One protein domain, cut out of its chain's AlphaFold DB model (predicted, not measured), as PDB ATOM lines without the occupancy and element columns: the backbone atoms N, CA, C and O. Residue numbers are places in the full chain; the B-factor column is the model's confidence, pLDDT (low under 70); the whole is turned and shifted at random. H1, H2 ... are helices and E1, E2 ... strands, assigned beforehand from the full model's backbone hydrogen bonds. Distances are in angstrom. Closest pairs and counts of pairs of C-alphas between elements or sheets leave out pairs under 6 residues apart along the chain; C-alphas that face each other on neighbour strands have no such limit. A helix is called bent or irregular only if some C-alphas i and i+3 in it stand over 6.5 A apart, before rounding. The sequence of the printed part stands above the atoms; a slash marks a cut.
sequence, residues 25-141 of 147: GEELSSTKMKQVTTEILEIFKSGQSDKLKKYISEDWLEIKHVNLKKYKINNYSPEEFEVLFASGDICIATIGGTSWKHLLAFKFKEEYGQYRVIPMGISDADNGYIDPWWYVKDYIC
ATOM      1  N   GLY A  25      -8.547 -23.757 -32.249       69.44
ATOM      2  CA  GLY A  25      -8.303 -22.663 -33.193       69.44
ATOM      3  C   GLY A  25      -8.983 -21.341 -32.823       69.44
ATOM      4  O   GLY A  25      -8.365 -20.289 -32.969       69.44
ATOM      5  N   GLU A  26     -10.216 -21.369 -32.301       78.44
ATOM      6  CA  GLU A  26     -10.925 -20.135 -31.927       78.44
ATOM      7  C   GLU A  26     -10.276 -19.496 -30.694       78.44
ATOM      8  O   GLU A  26      -9.993 -18.298 -30.688       78.44
ATOM      9  N   GLU A  27      -9.942 -20.302 -29.687       81.00
ATOM     10  CA  GLU A  27      -9.253 -19.843 -28.477       81.00
ATOM     11  C   GLU A  27      -7.870 -19.245 -28.790       81.00
ATOM     12  O   GLU A  27      -7.517 -18.173 -28.283       81.00
ATOM     13  N   LEU A  28      -7.110 -19.884 -29.689       82.12
ATOM     14  CA  LEU A  28      -5.827 -19.362 -30.154       82.12
ATOM     15  C   LEU A  28      -5.993 -18.035 -30.909       82.12
ATOM     16  O   LEU A  28      -5.230 -17.099 -30.664       82.12
ATOM     17  N   SER A  29      -6.992 -17.931 -31.792       90.19
ATOM     18  CA  SER A  29      -7.284 -16.689 -32.523       90.19
ATOM     19  C   SER A  29      -7.675 -15.550 -31.576       90.19
ATOM     20  O   SER A  29      -7.122 -14.457 -31.663       90.19
ATOM     21  N   SER A  30      -8.539 -15.830 -30.592       94.12
ATOM     22  CA  SER A  30      -8.975 -14.877 -29.569       94.12
ATOM     23  C   SER A  30      -7.786 -14.364 -28.761       94.12
ATOM     24  O   SER A  30      -7.623 -13.157 -28.588       94.12
ATOM     25  N   THR A  31      -6.897 -15.264 -28.336       95.62
ATOM     26  CA  THR A  31      -5.686 -14.907 -27.587       95.62
ATOM     27  C   THR A  31      -4.761 -14.006 -28.405       95.62
ATOM     28  O   THR A  31      -4.324 -12.965 -27.911       95.62
ATOM     29  N   LYS A  32      -4.509 -14.351 -29.675       96.50
ATOM     30  CA  LYS A  32      -3.673 -13.542 -30.575       96.50
ATOM     31  C   LYS A  32      -4.283 -12.169 -30.861       96.50
ATOM     32  O   LYS A  32      -3.572 -11.171 -30.797       96.50
ATOM     33  N   MET A  33      -5.589 -12.088 -31.120       97.81
ATOM     34  CA  MET A  33      -6.279 -10.810 -31.332       97.81
ATOM     35  C   MET A  33      -6.212  -9.910 -30.099       97.81
ATOM     36  O   MET A  33      -5.949  -8.715 -30.230       97.81
ATOM     37  N   LYS A  34      -6.399 -10.471 -28.897       98.31
ATOM     38  CA  LYS A  34      -6.243  -9.721 -27.643       98.31
ATOM     39  C   LYS A  34      -4.819  -9.211 -27.482       98.31
ATOM     40  O   LYS A  34      -4.648  -8.040 -27.169       98.31
ATOM     41  N   GLN A  35      -3.813 -10.048 -27.746       98.25
ATOM     42  CA  GLN A  35      -2.411  -9.635 -27.696       98.25
ATOM     43  C   GLN A  35      -2.141  -8.460 -28.645       98.25
ATOM     44  O   GLN A  35      -1.629  -7.432 -28.209       98.25
ATOM     45  N   VAL A  36      -2.524  -8.579 -29.919       98.38
ATOM     46  CA  VAL A  36      -2.306  -7.513 -30.909       98.38
ATOM     47  C   VAL A  36      -3.072  -6.240 -30.542       98.38
ATOM     48  O   VAL A  36      -2.531  -5.143 -30.660       98.38
ATOM     49  N   THR A  37      -4.301  -6.371 -30.043       98.62
ATOM     50  CA  THR A  37      -5.087  -5.227 -29.558       98.62
ATOM     51  C   THR A  37      -4.374  -4.533 -28.400       98.62
ATOM     52  O   THR A  37      -4.207  -3.321 -28.438       98.62
ATOM     53  N   THR A  38      -3.871  -5.280 -27.415       98.69
ATOM     54  CA  THR A  38      -3.065  -4.719 -26.321       98.69
ATOM     55  C   THR A  38      -1.832  -3.985 -26.848       98.69
ATOM     56  O   THR A  38      -1.580  -2.860 -26.434       98.69
ATOM     57  N   GLU A  39      -1.090  -4.557 -27.802       98.44
ATOM     58  CA  GLU A  39       0.081  -3.892 -28.393       98.44
ATOM     59  C   GLU A  39      -0.282  -2.566 -29.088       98.44
ATOM     60  O   GLU A  39       0.430  -1.572 -28.935       98.44
ATOM     61  N   ILE A  40      -1.399  -2.524 -29.825       98.50
ATOM     62  CA  ILE A  40      -1.922  -1.297 -30.448       98.50
ATOM     63  C   ILE A  40      -2.251  -0.247 -29.379       98.50
ATOM     64  O   ILE A  40      -1.878   0.919 -29.524       98.50
ATOM     65  N   LEU A  41      -2.916  -0.650 -28.296       98.44
ATOM     66  CA  LEU A  41      -3.330   0.253 -27.221       98.44
ATOM     67  C   LEU A  41      -2.145   0.776 -26.395       98.44
ATOM     68  O   LEU A  41      -2.139   1.942 -26.004       98.44
ATOM     69  N   GLU A  42      -1.095  -0.024 -26.213       98.44
ATOM     70  CA  GLU A  42       0.172   0.445 -25.635       98.44
ATOM     71  C   GLU A  42       0.870   1.470 -26.541       98.44
ATOM     72  O   GLU A  42       1.467   2.448 -26.075       98.44
ATOM     73  N   ILE A  43       0.768   1.311 -27.864       98.25
ATOM     74  CA  ILE A  43       1.269   2.317 -28.806       98.25
ATOM     75  C   ILE A  43       0.450   3.610 -28.720       98.25
ATOM     76  O   ILE A  43       1.041   4.691 -28.751       98.25
ATOM     77  N   PHE A  44      -0.875   3.521 -28.562       97.38
ATOM     78  CA  PHE A  44      -1.729   4.692 -28.333       97.38
ATOM     79  C   PHE A  44      -1.291   5.434 -27.069       97.38
ATOM     80  O   PHE A  44      -1.004   6.627 -27.117       97.38
ATOM     81  N   LYS A  45      -1.152   4.708 -25.954       97.19
ATOM     82  CA  LYS A  45      -0.746   5.268 -24.662       97.19
ATOM     83  C   LYS A  45       0.652   5.895 -24.691       97.19
ATOM     84  O   LYS A  45       0.877   6.933 -24.080       97.19
ATOM     85  N   SER A  46       1.596   5.287 -25.408       96.50
ATOM     86  CA  SER A  46       2.975   5.791 -25.519       96.50
ATOM     87  C   SER A  46       3.172   6.888 -26.573       96.50
ATOM     88  O   SER A  46       4.260   7.459 -26.651       96.50
ATOM     89  N   GLY A  47       2.162   7.170 -27.403       92.19
ATOM     90  CA  GLY A  47       2.228   8.173 -28.470       92.19
ATOM     91  C   GLY A  47       3.112   7.790 -29.665       92.19
ATOM     92  O   GLY A  47       3.408   8.634 -30.508       92.19
ATOM     93  N   GLN A  48       3.546   6.530 -29.779       93.06
ATOM     94  CA  GLN A  48       4.465   6.067 -30.832       93.06
ATOM     95  C   GLN A  48       3.722   5.664 -32.118       93.06
ATOM     96  O   GLN A  48       3.936   4.575 -32.656       93.06
ATOM     97  N   SER A  49       2.830   6.529 -32.607       89.12
ATOM     98  CA  SER A  49       1.839   6.209 -33.648       89.12
ATOM     99  C   SER A  49       2.431   5.706 -34.971       89.12
ATOM    100  O   SER A  49       1.799   4.906 -35.660       89.12
ATOM    101  N   ASP A  50       3.681   6.047 -35.296       91.75
ATOM    102  CA  ASP A  50       4.389   5.509 -36.467       91.75
ATOM    103  C   ASP A  50       4.508   3.975 -36.457       91.75
ATOM    104  O   ASP A  50       4.539   3.339 -37.515       91.75
ATOM    105  N   LYS A  51       4.513   3.352 -35.269       96.44
ATOM    106  CA  LYS A  51       4.568   1.892 -35.111       96.44
ATOM    107  C   LYS A  51       3.256   1.193 -35.463       96.44
ATOM    108  O   LYS A  51       3.266  -0.024 -35.633       96.44
ATOM    109  N   LEU A  52       2.148   1.925 -35.601       97.25
ATOM    110  CA  LEU A  52       0.833   1.346 -35.887       97.25
ATOM    111  C   LEU A  52       0.713   0.815 -37.316       97.25
ATOM    112  O   LEU A  52      -0.058  -0.106 -37.569       97.25
ATOM    113  N   LYS A  53       1.508   1.354 -38.250       97.12
ATOM    114  CA  LYS A  53       1.449   1.011 -39.679       97.12
ATOM    115  C   LYS A  53       1.573  -0.490 -39.951       97.12
ATOM    116  O   LYS A  53       0.910  -0.990 -40.850       97.12
ATOM    117  N   LYS A  54       2.371  -1.213 -39.157       96.31
ATOM    118  CA  LYS A  54       2.582  -2.664 -39.323       96.31
ATOM    119  C   LYS A  54       1.340  -3.509 -39.019       96.31
ATOM    120  O   LYS A  54       1.294  -4.663 -39.420       96.31
ATOM    121  N   TYR A  55       0.368  -2.958 -38.291       98.00
ATOM    122  CA  TYR A  55      -0.859  -3.675 -37.957       98.00
ATOM    123  C   TYR A  55      -1.934  -3.515 -39.027       98.00
ATOM    124  O   TYR A  55      -2.924  -4.225 -38.958       98.00
ATOM    125  N   ILE A  56      -1.774  -2.627 -40.010       98.12
ATOM    126  CA  ILE A  56      -2.776  -2.435 -41.063       98.12
ATOM    127  C   ILE A  56      -2.723  -3.600 -42.060       98.12
ATOM    128  O   ILE A  56      -1.644  -3.976 -42.527       98.12
ATOM    129  N   SER A  57      -3.896  -4.155 -42.372       98.12
ATOM    130  CA  SER A  57      -4.099  -5.211 -43.373       98.12
ATOM    131  C   SER A  57      -3.537  -4.808 -44.739       98.12
ATOM    132  O   SER A  57      -3.886  -3.750 -45.270       98.12
ATOM    133  N   GLU A  58      -2.674  -5.649 -45.314       97.44
ATOM    134  CA  GLU A  58      -2.123  -5.433 -46.662       97.44
ATOM    135  C   GLU A  58      -3.198  -5.638 -47.718       97.44
ATOM    136  O   GLU A  58      -3.315  -4.819 -48.629       97.44
ATOM    137  N   ASP A  59      -4.053  -6.645 -47.532       97.44
ATOM    138  CA  ASP A  59      -5.170  -6.918 -48.432       97.44
ATOM    139  C   ASP A  59      -6.121  -5.717 -48.508       97.44
ATOM    140  O   ASP A  59      -6.590  -5.348 -49.584       97.44
ATOM    141  N   TRP A  60      -6.407  -5.065 -47.374       97.75
ATOM    142  CA  TRP A  60      -7.232  -3.858 -47.365       97.75
ATOM    143  C   TRP A  60      -6.560  -2.709 -48.122       97.75
ATOM    144  O   TRP A  60      -7.223  -2.025 -48.905       97.75
ATOM    145  N   LEU A  61      -5.252  -2.509 -47.923       97.75
ATOM    146  CA  LEU A  61      -4.487  -1.483 -48.634       97.75
ATOM    147  C   LEU A  61      -4.502  -1.726 -50.146       97.75
ATOM    148  O   LEU A  61      -4.688  -0.777 -50.910       97.75
ATOM    149  N   GLU A  62      -4.357  -2.979 -50.576       97.56
ATOM    150  CA  GLU A  62      -4.396  -3.372 -51.983       97.56
ATOM    151  C   GLU A  62      -5.787  -3.152 -52.591       97.56
ATOM    152  O   GLU A  62      -5.913  -2.423 -53.578       97.56
ATOM    153  N   ILE A  63      -6.837  -3.699 -51.964       96.94
ATOM    154  CA  ILE A  63      -8.230  -3.598 -52.434       96.94
ATOM    155  C   ILE A  63      -8.688  -2.138 -52.524       96.94
ATOM    156  O   ILE A  63      -9.473  -1.780 -53.403       96.94
ATOM    157  N   LYS A  64      -8.230  -1.284 -51.604       96.62
ATOM    158  CA  LYS A  64      -8.574   0.145 -51.582       96.62
ATOM    159  C   LYS A  64      -7.600   1.020 -52.369       96.62
ATOM    160  O   LYS A  64      -7.824   2.225 -52.447       96.62
ATOM    161  N   HIS A  65      -6.542   0.445 -52.945       96.75
ATOM    162  CA  HIS A  65      -5.465   1.172 -53.621       96.75
ATOM    163  C   HIS A  65      -4.848   2.294 -52.757       96.75
ATOM    164  O   HIS A  65      -4.490   3.368 -53.248       96.75
ATOM    165  N   VAL A  66      -4.715   2.053 -51.450       96.31
ATOM    166  CA  VAL A  66      -4.195   3.021 -50.475       96.31
ATOM    167  C   VAL A  66      -2.687   2.848 -50.316       96.31
ATOM    168  O   VAL A  66      -2.189   1.804 -49.903       96.31
ATOM    169  N   ASN A  67      -1.930   3.916 -50.573       95.31
ATOM    170  CA  ASN A  67      -0.497   3.943 -50.287       95.31
ATOM    171  C   ASN A  67      -0.248   4.389 -48.840       95.31
ATOM    172  O   ASN A  67      -0.222   5.588 -48.555       95.31
ATOM    173  N   LEU A  68       0.020   3.431 -47.952       93.81
ATOM    174  CA  LEU A  68       0.263   3.644 -46.519       93.81
ATOM    175  C   LEU A  68       1.358   4.684 -46.197       93.81
ATOM    176  O   LEU A  68       1.353   5.288 -45.124       93.81
ATOM    177  N   LYS A  69       2.305   4.943 -47.112       94.44
ATOM    178  CA  LYS A  69       3.338   5.977 -46.913       94.44
ATOM    179  C   LYS A  69       2.764   7.396 -46.905       94.44
ATOM    180  O   LYS A  69       3.389   8.278 -46.330       94.44
ATOM    181  N   LYS A  70       1.601   7.611 -47.528       95.81
ATOM    182  CA  LYS A  70       0.936   8.919 -47.623       95.81
ATOM    183  C   LYS A  70       0.071   9.257 -46.408       95.81
ATOM    184  O   LYS A  70      -0.319  10.409 -46.273       95.81
ATOM    185  N   TYR A  71      -0.210   8.279 -45.550       96.25
ATOM    186  CA  TYR A  71      -1.133   8.431 -44.431       96.25
ATOM    187  C   TYR A  71      -0.422   8.255 -43.092       96.25
ATOM    188  O   TYR A  71       0.566   7.515 -42.960       96.25
ATOM    189  N   LYS A  72      -0.953   8.935 -42.080       96.56
ATOM    190  CA  LYS A  72      -0.720   8.619 -40.671       96.56
ATOM    191  C   LYS A  72      -1.795   7.641 -40.200       96.56
ATOM    192  O   LYS A  72      -2.853   7.534 -40.815       96.56
ATOM    193  N   ILE A  73      -1.518   6.902 -39.133       97.31
ATOM    194  CA  ILE A  73      -2.551   6.090 -38.481       97.31
ATOM    195  C   ILE A  73      -3.113   6.914 -37.340       97.31
ATOM    196  O   ILE A  73      -2.341   7.456 -36.548       97.31
ATOM    197  N   ASN A  74      -4.434   7.042 -37.298       96.38
ATOM    198  CA  ASN A  74      -5.100   7.754 -36.227       96.38
ATOM    199  C   ASN A  74      -4.903   7.004 -34.911       96.38
ATOM    200  O   ASN A  74      -4.856   5.771 -34.874       96.38
ATOM    201  N   ASN A  75      -4.755   7.752 -33.829       95.38
ATOM    202  CA  ASN A  75      -4.537   7.190 -32.513       95.38
ATOM    203  C   ASN A  75      -5.125   8.110 -31.453       95.38
ATOM    204  O   ASN A  75      -5.018   9.332 -31.530       95.38
ATOM    205  N   TYR A  76      -5.687   7.494 -30.424       95.00
ATOM    206  CA  TYR A  76      -5.987   8.189 -29.185       95.00
ATOM    207  C   TYR A  76      -4.731   8.272 -28.308       95.00
ATOM    208  O   TYR A  76      -3.722   7.615 -28.587       95.00
ATOM    209  N   SER A  77      -4.835   9.036 -27.222       96.00
ATOM    210  CA  SER A  77      -3.824   9.134 -26.162       96.00
ATOM    211  C   SER A  77      -4.466   8.824 -24.802       96.00
ATOM    212  O   SER A  77      -4.646   9.737 -23.995       96.00
ATOM    213  N   PRO A  78      -4.916   7.578 -24.563       96.88
ATOM    214  CA  PRO A  78      -5.602   7.230 -23.326       96.88
ATOM    215  C   PRO A  78      -4.658   7.174 -22.121       96.88
ATOM    216  O   PRO A  78      -3.493   6.796 -22.243       96.88
ATOM    217  N   GLU A  79      -5.198   7.471 -20.940       97.25
ATOM    218  CA  GLU A  79      -4.543   7.221 -19.649       97.25
ATOM    219  C   GLU A  79      -4.619   5.725 -19.303       97.25
ATOM    220  O   GLU A  79      -3.654   5.121 -18.816       97.25
ATOM    221  N   GLU A  80      -5.750   5.098 -19.633       96.75
ATOM    222  CA  GLU A  80      -6.046   3.697 -19.352       96.75
ATOM    223  C   GLU A  80      -6.773   2.998 -20.505       96.75
ATOM    224  O   GLU A  80      -7.443   3.618 -21.337       96.75
ATOM    225  N   PHE A  81      -6.642   1.674 -20.549       98.19
ATOM    226  CA  PHE A  81      -7.373   0.835 -21.484       98.19
ATOM    227  C   PHE A  81      -7.642  -0.552 -20.897       98.19
ATOM    228  O   PHE A  81      -6.951  -1.006 -19.988       98.19
ATOM    229  N   GLU A  82      -8.628  -1.245 -21.461       97.81
ATOM    230  CA  GLU A  82      -8.994  -2.611 -21.091       97.81
ATOM    231  C   GLU A  82      -9.465  -3.379 -22.328       97.81
ATOM    232  O   GLU A  82     -10.328  -2.903 -23.066       97.81
ATOM    233  N   VAL A  83      -8.929  -4.581 -22.550       98.12
ATOM    234  CA  VAL A  83      -9.416  -5.491 -23.596       98.12
ATOM    235  C   VAL A  83     -10.524  -6.363 -23.016       98.12
ATOM    236  O   VAL A  83     -10.269  -7.229 -22.182       98.12
ATOM    237  N   LEU A  84     -11.756  -6.154 -23.476       95.44
ATOM    238  CA  LEU A  84     -12.945  -6.781 -22.899       95.44
ATOM    239  C   LEU A  84     -13.193  -8.181 -23.465       95.44
ATOM    240  O   LEU A  84     -13.522  -9.120 -22.742       95.44
ATOM    241  N   PHE A  85     -13.081  -8.323 -24.786       91.25
ATOM    242  CA  PHE A  85     -13.553  -9.515 -25.483       91.25
ATOM    243  C   PHE A  85     -12.885  -9.691 -26.848       91.25
ATOM    244  O   PHE A  85     -12.525  -8.714 -27.500       91.25
ATOM    245  N   ALA A  86     -12.749 -10.941 -27.292       96.19
ATOM    246  CA  ALA A  86     -12.397 -11.267 -28.670       96.19
ATOM    247  C   ALA A  86     -13.047 -12.591 -29.088       96.19
ATOM    248  O   ALA A  86     -12.935 -13.580 -28.360       96.19
ATOM    249  N   SER A  87     -13.702 -12.605 -30.247       92.81
ATOM    250  CA  SER A  87     -14.296 -13.794 -30.877       92.81
ATOM    251  C   SER A  87     -14.539 -13.520 -32.357       92.81
ATOM    252  O   SER A  87     -14.725 -12.367 -32.760       92.81
ATOM    253  N   GLY A  88     -14.526 -14.581 -33.165       94.00
ATOM    254  CA  GLY A  88     -14.576 -14.464 -34.617       94.00
ATOM    255  C   GLY A  88     -13.409 -13.621 -35.127       94.00
ATOM    256  O   GLY A  88     -12.254 -13.931 -34.855       94.00
ATOM    257  N   ASP A  89     -13.724 -12.546 -35.840       96.62
ATOM    258  CA  ASP A  89     -12.764 -11.586 -36.384       96.62
ATOM    259  C   ASP A  89     -12.785 -10.234 -35.650       96.62
ATOM    260  O   ASP A  89     -12.249  -9.255 -36.161       96.62
ATOM    261  N   ILE A  90     -13.395 -10.149 -34.462       97.75
ATOM    262  CA  ILE A  90     -13.547  -8.896 -33.713       97.75
ATOM    263  C   ILE A  90     -12.866  -8.986 -32.346       97.75
ATOM    264  O   ILE A  90     -13.060  -9.942 -31.594       97.75
ATOM    265  N   CYS A  91     -12.147  -7.926 -31.976       98.38
ATOM    266  CA  CYS A  91     -11.724  -7.661 -30.603       98.38
ATOM    267  C   CYS A  91     -12.262  -6.309 -30.131       98.38
ATOM    268  O   CYS A  91     -12.197  -5.320 -30.858       98.38
ATOM    269  N   ILE A  92     -12.804  -6.270 -28.917       98.12
ATOM    270  CA  ILE A  92     -13.388  -5.074 -28.311       98.12
ATOM    271  C   ILE A  92     -12.531  -4.653 -27.127       98.12
ATOM    272  O   ILE A  92     -12.215  -5.465 -26.252       98.12
ATOM    273  N   ALA A  93     -12.223  -3.364 -27.073       98.31
ATOM    274  CA  ALA A  93     -11.522  -2.744 -25.967       98.31
ATOM    275  C   ALA A  93     -12.186  -1.424 -25.573       98.31
ATOM    276  O   ALA A  93     -12.849  -0.775 -26.384       98.31
ATOM    277  N   THR A  94     -11.976  -1.010 -24.330       98.06
ATOM    278  CA  THR A  94     -12.229   0.367 -23.914       98.06
ATOM    279  C   THR A  94     -10.928   1.114 -23.731       98.06
ATOM    280  O   THR A  94      -9.951   0.541 -23.260       98.06
ATOM    281  N   ILE A  95     -10.946   2.394 -24.069       97.50
ATOM    282  CA  ILE A  95      -9.873   3.348 -23.803       97.50
ATOM    283  C   ILE A  95     -10.475   4.557 -23.092       97.50
ATOM    284  O   ILE A  95     -11.654   4.850 -23.291       97.50
ATOM    285  N   GLY A  96      -9.701   5.266 -22.284       96.25
ATOM    286  CA  GLY A  96     -10.227   6.445 -21.610       96.25
ATOM    287  C   GLY A  96      -9.200   7.226 -20.816       96.25
ATOM    288  O   GLY A  96      -8.008   6.908 -20.789       96.25
ATOM    289  N   GLY A  97      -9.713   8.259 -20.168       93.12
ATOM    290  CA  GLY A  97      -9.054   9.004 -19.111       93.12
ATOM    291  C   GLY A  97     -10.100   9.569 -18.162       93.12
ATOM    292  O   GLY A  97     -11.284   9.242 -18.262       93.12
ATOM    293  N   THR A  98      -9.667  10.450 -17.270       90.69
ATOM    294  CA  THR A  98     -10.484  10.978 -16.162       90.69
ATOM    295  C   THR A  98     -11.920  11.409 -16.552       90.69
ATOM    296  O   THR A  98     -12.850  11.170 -15.791       90.69
ATOM    297  N   SER A  99     -12.152  11.989 -17.738       88.88
ATOM    298  CA  SER A  99     -13.467  12.538 -18.142       88.88
ATOM    299  C   SER A  99     -14.063  11.967 -19.438       88.88
ATOM    300  O   SER A  99     -15.085  12.458 -19.926       88.88
ATOM    301  N   TRP A 100     -13.460  10.928 -20.019       93.38
ATOM    302  CA  TRP A 100     -13.914  10.359 -21.290       93.38
ATOM    303  C   TRP A 100     -13.615   8.865 -21.382       93.38
ATOM    304  O   TRP A 100     -12.600   8.383 -20.882       93.38
ATOM    305  N   LYS A 101     -14.492   8.125 -22.066       95.38
ATOM    306  CA  LYS A 101     -14.278   6.711 -22.373       95.38
ATOM    307  C   LYS A 101     -14.787   6.407 -23.775       95.38
ATOM    308  O   LYS A 101     -15.900   6.784 -24.130       95.38
ATOM    309  N   HIS A 102     -14.005   5.690 -24.568       95.69
ATOM    310  CA  HIS A 102     -14.438   5.160 -25.856       95.69
ATOM    311  C   HIS A 102     -14.461   3.636 -25.803       95.69
ATOM    312  O   HIS A 102     -13.612   3.006 -25.171       95.69
ATOM    313  N   LEU A 103     -15.428   3.043 -26.496       97.00
ATOM    314  CA  LEU A 103     -15.399   1.630 -26.858       97.00
ATOM    315  C   LEU A 103     -14.933   1.526 -28.305       97.00
ATOM    316  O   LEU A 103     -15.566   2.087 -29.198       97.00
ATOM    317  N   LEU A 104     -13.844   0.797 -28.521       98.06
ATOM    318  CA  LEU A 104     -13.289   0.507 -29.836       98.06
ATOM    319  C   LEU A 104     -13.542  -0.958 -30.179       98.06
ATOM    320  O   LEU A 104     -13.321  -1.842 -29.350       98.06
ATOM    321  N   ALA A 105     -13.969  -1.216 -31.411       98.06
ATOM    322  CA  ALA A 105     -13.936  -2.552 -31.988       98.06
ATOM    323  C   ALA A 105     -12.898  -2.590 -33.108       98.06
ATOM    324  O   ALA A 105     -12.941  -1.784 -34.037       98.06
ATOM    325  N   PHE A 106     -11.985  -3.547 -33.028       98.56
ATOM    326  CA  PHE A 106     -10.990  -3.838 -34.045       98.56
ATOM    327  C   PHE A 106     -11.426  -5.075 -34.812       98.56
ATOM    328  O   PHE A 106     -11.721  -6.107 -34.205       98.56
ATOM    329  N   LYS A 107     -11.465  -4.962 -36.139       98.38
ATOM    330  CA  LYS A 107     -11.710  -6.092 -37.027       98.38
ATOM    331  C   LYS A 107     -10.383  -6.643 -37.514       98.38
ATOM    332  O   LYS A 107      -9.548  -5.867 -37.959       98.38
ATOM    333  N   PHE A 108     -10.202  -7.951 -37.446       98.19
ATOM    334  CA  PHE A 108      -8.956  -8.628 -37.761       98.19
ATOM    335  C   PHE A 108      -9.057  -9.500 -39.007       98.19
ATOM    336  O   PHE A 108     -10.112 -10.017 -39.362       98.19
ATOM    337  N   LYS A 109      -7.907  -9.705 -39.636       96.56
ATOM    338  CA  LYS A 109      -7.670 -10.750 -40.623       96.56
ATOM    339  C   LYS A 109      -6.302 -11.364 -40.364       96.56
ATOM    340  O   LYS A 109      -5.359 -10.650 -40.023       96.56
ATOM    341  N   GLU A 110      -6.198 -12.679 -40.509       95.62
ATOM    342  CA  GLU A 110      -4.901 -13.350 -40.504       95.62
ATOM    343  C   GLU A 110      -4.288 -13.281 -41.908       95.62
ATOM    344  O   GLU A 110      -4.858 -13.785 -42.875       95.62
ATOM    345  N   GLU A 111      -3.127 -12.641 -42.010       94.62
ATOM    346  CA  GLU A 111      -2.356 -12.452 -43.238       94.62
ATOM    347  C   GLU A 111      -0.944 -12.975 -42.993       94.62
ATOM    348  O   GLU A 111      -0.231 -12.487 -42.116       94.62
ATOM    349  N   TYR A 112      -0.544 -14.011 -43.735       92.44
ATOM    350  CA  TYR A 112       0.787 -14.622 -43.617       92.44
ATOM    351  C   TYR A 112       1.166 -15.013 -42.169       92.44
ATOM    352  O   TYR A 112       2.313 -14.867 -41.747       92.44
ATOM    353  N   GLY A 113       0.190 -15.496 -41.389       91.50
ATOM    354  CA  GLY A 113       0.370 -15.894 -39.985       91.50
ATOM    355  C   GLY A 113       0.360 -14.740 -38.973       91.50
ATOM    356  O   GLY A 113       0.600 -14.967 -37.784       91.50
ATOM    357  N   GLN A 114       0.095 -13.507 -39.415       95.38
ATOM    358  CA  GLN A 114       0.009 -12.313 -38.576       95.38
ATOM    359  C   GLN A 114      -1.423 -11.787 -38.528       95.38
ATOM    360  O   GLN A 114      -2.104 -11.719 -39.545       95.38
ATOM    361  N   TYR A 115      -1.874 -11.370 -37.347       97.19
ATOM    362  CA  TYR A 115      -3.180 -10.739 -37.187       97.19
ATOM    363  C   TYR A 115      -3.052  -9.247 -37.475       97.19
ATOM    364  O   TYR A 115      -2.342  -8.531 -36.768       97.19
ATOM    365  N   ARG A 116      -3.745  -8.791 -38.518       98.12
ATOM    366  CA  ARG A 116      -3.774  -7.393 -38.949       98.12
ATOM    367  C   ARG A 116      -5.175  -6.823 -38.834       98.12
ATOM    368  O   ARG A 116      -6.153  -7.545 -39.009       98.12
ATOM    369  N   VAL A 117      -5.270  -5.534 -38.534       98.25
ATOM    370  CA  VAL A 117      -6.535  -4.817 -38.452       98.25
ATOM    371  C   VAL A 117      -7.006  -4.396 -39.838       98.25
ATOM    372  O   VAL A 117      -6.231  -3.897 -40.657       98.25
ATOM    373  N   ILE A 118      -8.297  -4.580 -40.085       98.38
ATOM    374  CA  ILE A 118      -9.024  -3.984 -41.197       98.38
ATOM    375  C   ILE A 118      -9.531  -2.617 -40.706       98.38
ATOM    376  O   ILE A 118     -10.407  -2.588 -39.836       98.38
ATOM    377  N   PRO A 119      -9.008  -1.498 -41.238       97.81
ATOM    378  CA  PRO A 119      -9.441  -0.158 -40.847       97.81
ATOM    379  C   PRO A 119     -10.904   0.110 -41.205       97.81
ATOM    380  O   PRO A 119     -11.396  -0.408 -42.214       97.81
ATOM    381  N   MET A 120     -11.566   0.996 -40.453       96.19
ATOM    382  CA  MET A 120     -12.857   1.567 -40.864       96.19
ATOM    383  C   MET A 120     -12.719   2.292 -42.207       96.19
ATOM    384  O   MET A 120     -13.561   2.140 -43.093       96.19
ATOM    385  N   GLY A 121     -11.633   3.050 -42.381       96.56
ATOM    386  CA  GLY A 121     -11.438   3.866 -43.568       96.56
ATOM    387  C   GLY A 121     -10.296   4.867 -43.454       96.56
ATOM    388  O   GLY A 121      -9.536   4.881 -42.484       96.56
ATOM    389  N   ILE A 122     -10.212   5.722 -44.473       97.12
ATOM    390  CA  ILE A 122      -9.597   7.043 -44.323       97.12
ATOM    391  C   ILE A 122     -10.517   7.861 -43.415       97.12
ATOM    392  O   ILE A 122     -11.733   7.767 -43.564       97.12
ATOM    393  N   SER A 123      -9.949   8.619 -42.480       94.50
ATOM    394  CA  SER A 123     -10.741   9.354 -41.500       94.50
ATOM    395  C   SER A 123     -11.567  10.453 -42.161       94.50
ATOM    396  O   SER A 123     -11.045  11.256 -42.938       94.50
ATOM    397  N   ASP A 124     -12.849  10.523 -41.805       91.00
ATOM    398  CA  ASP A 124     -13.745  11.596 -42.249       91.00
ATOM    399  C   ASP A 124     -13.402  12.940 -41.580       91.00
ATOM    400  O   ASP A 124     -13.724  14.002 -42.112       91.00
ATOM    401  N   ALA A 125     -12.736  12.903 -40.418       90.38
ATOM    402  CA  ALA A 125     -12.310  14.095 -39.689       90.38
ATOM    403  C   ALA A 125     -11.030  14.720 -40.272       90.38
ATOM    404  O   ALA A 125     -10.884  15.942 -40.264       90.38
ATOM    405  N   ASP A 126     -10.111  13.892 -40.780       92.12
ATOM    406  CA  ASP A 126      -8.872  14.324 -41.428       92.12
ATOM    407  C   ASP A 126      -8.428  13.296 -42.480       92.12
ATOM    408  O   ASP A 126      -7.998  12.181 -42.172       92.12
ATOM    409  N   ASN A 127      -8.463  13.703 -43.750       93.00
ATOM    410  CA  ASN A 127      -8.125  12.838 -44.876       93.00
ATOM    411  C   ASN A 127      -6.638  12.431 -44.944       93.00
ATOM    412  O   ASN A 127      -6.272  11.630 -45.804       93.00
ATOM    413  N   GLY A 128      -5.781  12.949 -44.060       95.50
ATOM    414  CA  GLY A 128      -4.399  12.511 -43.872       95.50
ATOM    415  C   GLY A 128      -4.245  11.261 -42.999       95.50
ATOM    416  O   GLY A 128      -3.125  10.750 -42.862       95.50
ATOM    417  N   TYR A 129      -5.337  10.752 -42.417       96.94
ATOM    418  CA  TYR A 129      -5.315   9.675 -41.430       96.94
ATOM    419  C   TYR A 129      -6.121   8.441 -41.855       96.94
ATOM    420  O   TYR A 129      -7.117   8.534 -42.564       96.94
ATOM    421  N   ILE A 130      -5.678   7.268 -41.401       97.56
ATOM    422  CA  ILE A 130      -6.425   6.002 -41.445       97.56
ATOM    423  C   ILE A 130      -6.914   5.698 -40.034       97.56
ATOM    424  O   ILE A 130      -6.094   5.669 -39.115       97.56
ATOM    425  N   ASP A 131      -8.201   5.410 -39.871       97.38
ATOM    426  CA  ASP A 131      -8.785   5.030 -38.582       97.38
ATOM    427  C   ASP A 131      -8.629   3.514 -38.364       97.38
ATOM    428  O   ASP A 131      -9.283   2.727 -39.056       97.38
ATOM    429  N   PRO A 132      -7.747   3.063 -37.444       97.25
ATOM    430  CA  PRO A 132      -7.400   1.645 -37.315       97.25
ATOM    431  C   PRO A 132      -8.487   0.805 -36.631       97.25
ATOM    432  O   PRO A 132      -8.456  -0.421 -36.715       97.25
ATOM    433  N   TRP A 133      -9.427   1.439 -35.929       96.50
ATOM    434  CA  TRP A 133     -10.619   0.775 -35.409       96.50
ATOM    435  C   TRP A 133     -11.639   0.583 -36.530       96.50
ATOM    436  O   TRP A 133     -11.722   1.383 -37.455       96.50
ATOM    437  N   TRP A 134     -12.440  -0.473 -36.430       95.50
ATOM    438  CA  TRP A 134     -13.578  -0.727 -37.316       95.50
ATOM    439  C   TRP A 134     -14.836   0.020 -36.859       95.50
ATOM    440  O   TRP A 134     -15.697   0.371 -37.662       95.50
ATOM    441  N   TYR A 135     -14.947   0.245 -35.551       94.56
ATOM    442  CA  TYR A 135     -16.048   0.966 -34.929       94.56
ATOM    443  C   TYR A 135     -15.563   1.670 -33.665       94.56
ATOM    444  O   TYR A 135     -14.754   1.120 -32.916       94.56
ATOM    445  N   VAL A 136     -16.105   2.859 -33.420       94.94
ATOM    446  CA  VAL A 136     -15.917   3.617 -32.186       94.94
ATOM    447  C   VAL A 136     -17.270   4.066 -31.645       94.94
ATOM    448  O   VAL A 136     -18.171   4.433 -32.402       94.94
ATOM    449  N   LYS A 137     -17.412   4.022 -30.322       93.19
ATOM    450  CA  LYS A 137     -18.526   4.632 -29.604       93.19
ATOM    451  C   LYS A 137     -18.020   5.479 -28.453       93.19
ATOM    452  O   LYS A 137     -17.308   4.977 -27.582       93.19
ATOM    453  N   ASP A 138     -18.478   6.722 -28.429       88.81
ATOM    454  CA  ASP A 138     -18.078   7.705 -27.433       88.81
ATOM    455  C   ASP A 138     -19.009   7.694 -26.227       88.81
ATOM    456  O   ASP A 138     -20.236   7.644 -26.353       88.81
ATOM    457  N   TYR A 139     -18.401   7.766 -25.048       80.06
ATOM    458  CA  TYR A 139     -19.076   7.936 -23.775       80.06
ATOM    459  C   TYR A 139     -18.461   9.138 -23.057       80.06
ATOM    460  O   TYR A 139     -17.252   9.191 -22.814       80.06
ATOM    461  N   ILE A 140     -19.303  10.104 -22.697       73.88
ATOM    462  CA  ILE A 140     -18.914  11.189 -21.795       73.88
ATOM    463  C   ILE A 140     -19.145  10.681 -20.374       73.88
ATOM    464  O   ILE A 140     -20.280  10.375 -20.003       73.88
ATOM    465  N   CYS A 141     -18.078  10.576 -19.586       67.44
ATOM    466  CA  CYS A 141     -18.180  10.256 -18.168       67.44
ATOM    467  C   CYS A 141     -18.366  11.575 -17.410       67.44
ATOM    468  O   CYS A 141     -17.398  12.269 -17.122       67.44
TER     469      CYS A 141
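AT A GLANCE: This is residues 25 to 141 of the 147 residues of an uncharacterized protein of Ignavibacteriae bacterium (UniProt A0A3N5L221). A strongly twisted antiparallel sheet, E1, E2, E3, E4 and E6, curls round one long helix, H1. The short helices H2 and H3 follow H1 past the E4 end of the sheet, and the small strand E5 lies beyond the sheet with short stretches of the neighbouring loops paired to it. The printed part has 117 residues, with three named helices followed by six named strands, and its class is mixed, helices and strands. E1 to E4 form a meander, each strand the antiparallel neighbour of the one before, and E6 makes the sheet branched by pairing with E3. The whole is compact, with a radius of gyration of the C-alphas of 13.6 A, and rounded, spanning 39 by 37 by 22 A.

HOW THE PARTS SIT: H1, residues 25 to 46, and H2, residues 49 to 55, form a helical hairpin; they touch through residues 40 to 43 of H1 alone, at a shallow tilt of 15 degrees, opposite ways, and their closest C-alphas, Ile 43 and Ser 49, are 6.2 A apart. H3, residues 58 to 63, is apart from H1 and only grazes the sheet with residues 58 to 61. H1 is on the sheet; its closest C-alphas to E1, residues 80 to 87, are Ser 30 and Ala 86, 5.1 A apart. E1 and E2, residues 90 to 97, are an antiparallel hairpin, with N 82 and O 94 within hydrogen-bond range at 2.9 A. E3, residues 100 to 111, lies on the other side of E2, with N 104 and O 93 at 2.8 A. On the side of E3 away from E2, its pairing is staggered: E4, residues 114 to 118, is beside residues 107 to 111, with N 111 and O 114 at 2.8 A, and E6, residues 135 to 140, is beside residues 100 to 105, with N 103 and O 137 at 2.9 A. H2 is on the sheet too, and the closest C-alphas of H2 and E4, Tyr 55 and Arg 116, are 4.8 A apart. E5, residues 129 to 131, pairs with no named strand; residues 72 to 73 pair parallel with its residues 129 to 130. Every O i to N i+4 pair is within hydrogen-bond range in H1 and H3; H2 has 0 of 3, and 2 of 4 O i to N i+3 pairs.

IN THESE COORDINATES: H1 begins with C-alpha 25 at (-8.303, -22.663, -33.193) and is 31.6 A long. H2 is only just irregular: C-alphas 51 and 54 are 6.51 A apart. E1 is 22.5 A long, E2 23.5 A and E3 33.7 A, from C-alpha 100 at (-13.914, 10.359, -21.290). E6 ends with C-alpha 140 at (-18.914, 11.189, -21.795).

THE WHOLE: The two C-alphas farthest apart, Tyr 112 and Cys 141, are 40.3 A apart. The printed part has no cut. The link from H3 to E1, 16 residues, is long. The mean pLDDT of the printed part is 94.8, and residues 25 and 141 are under 70.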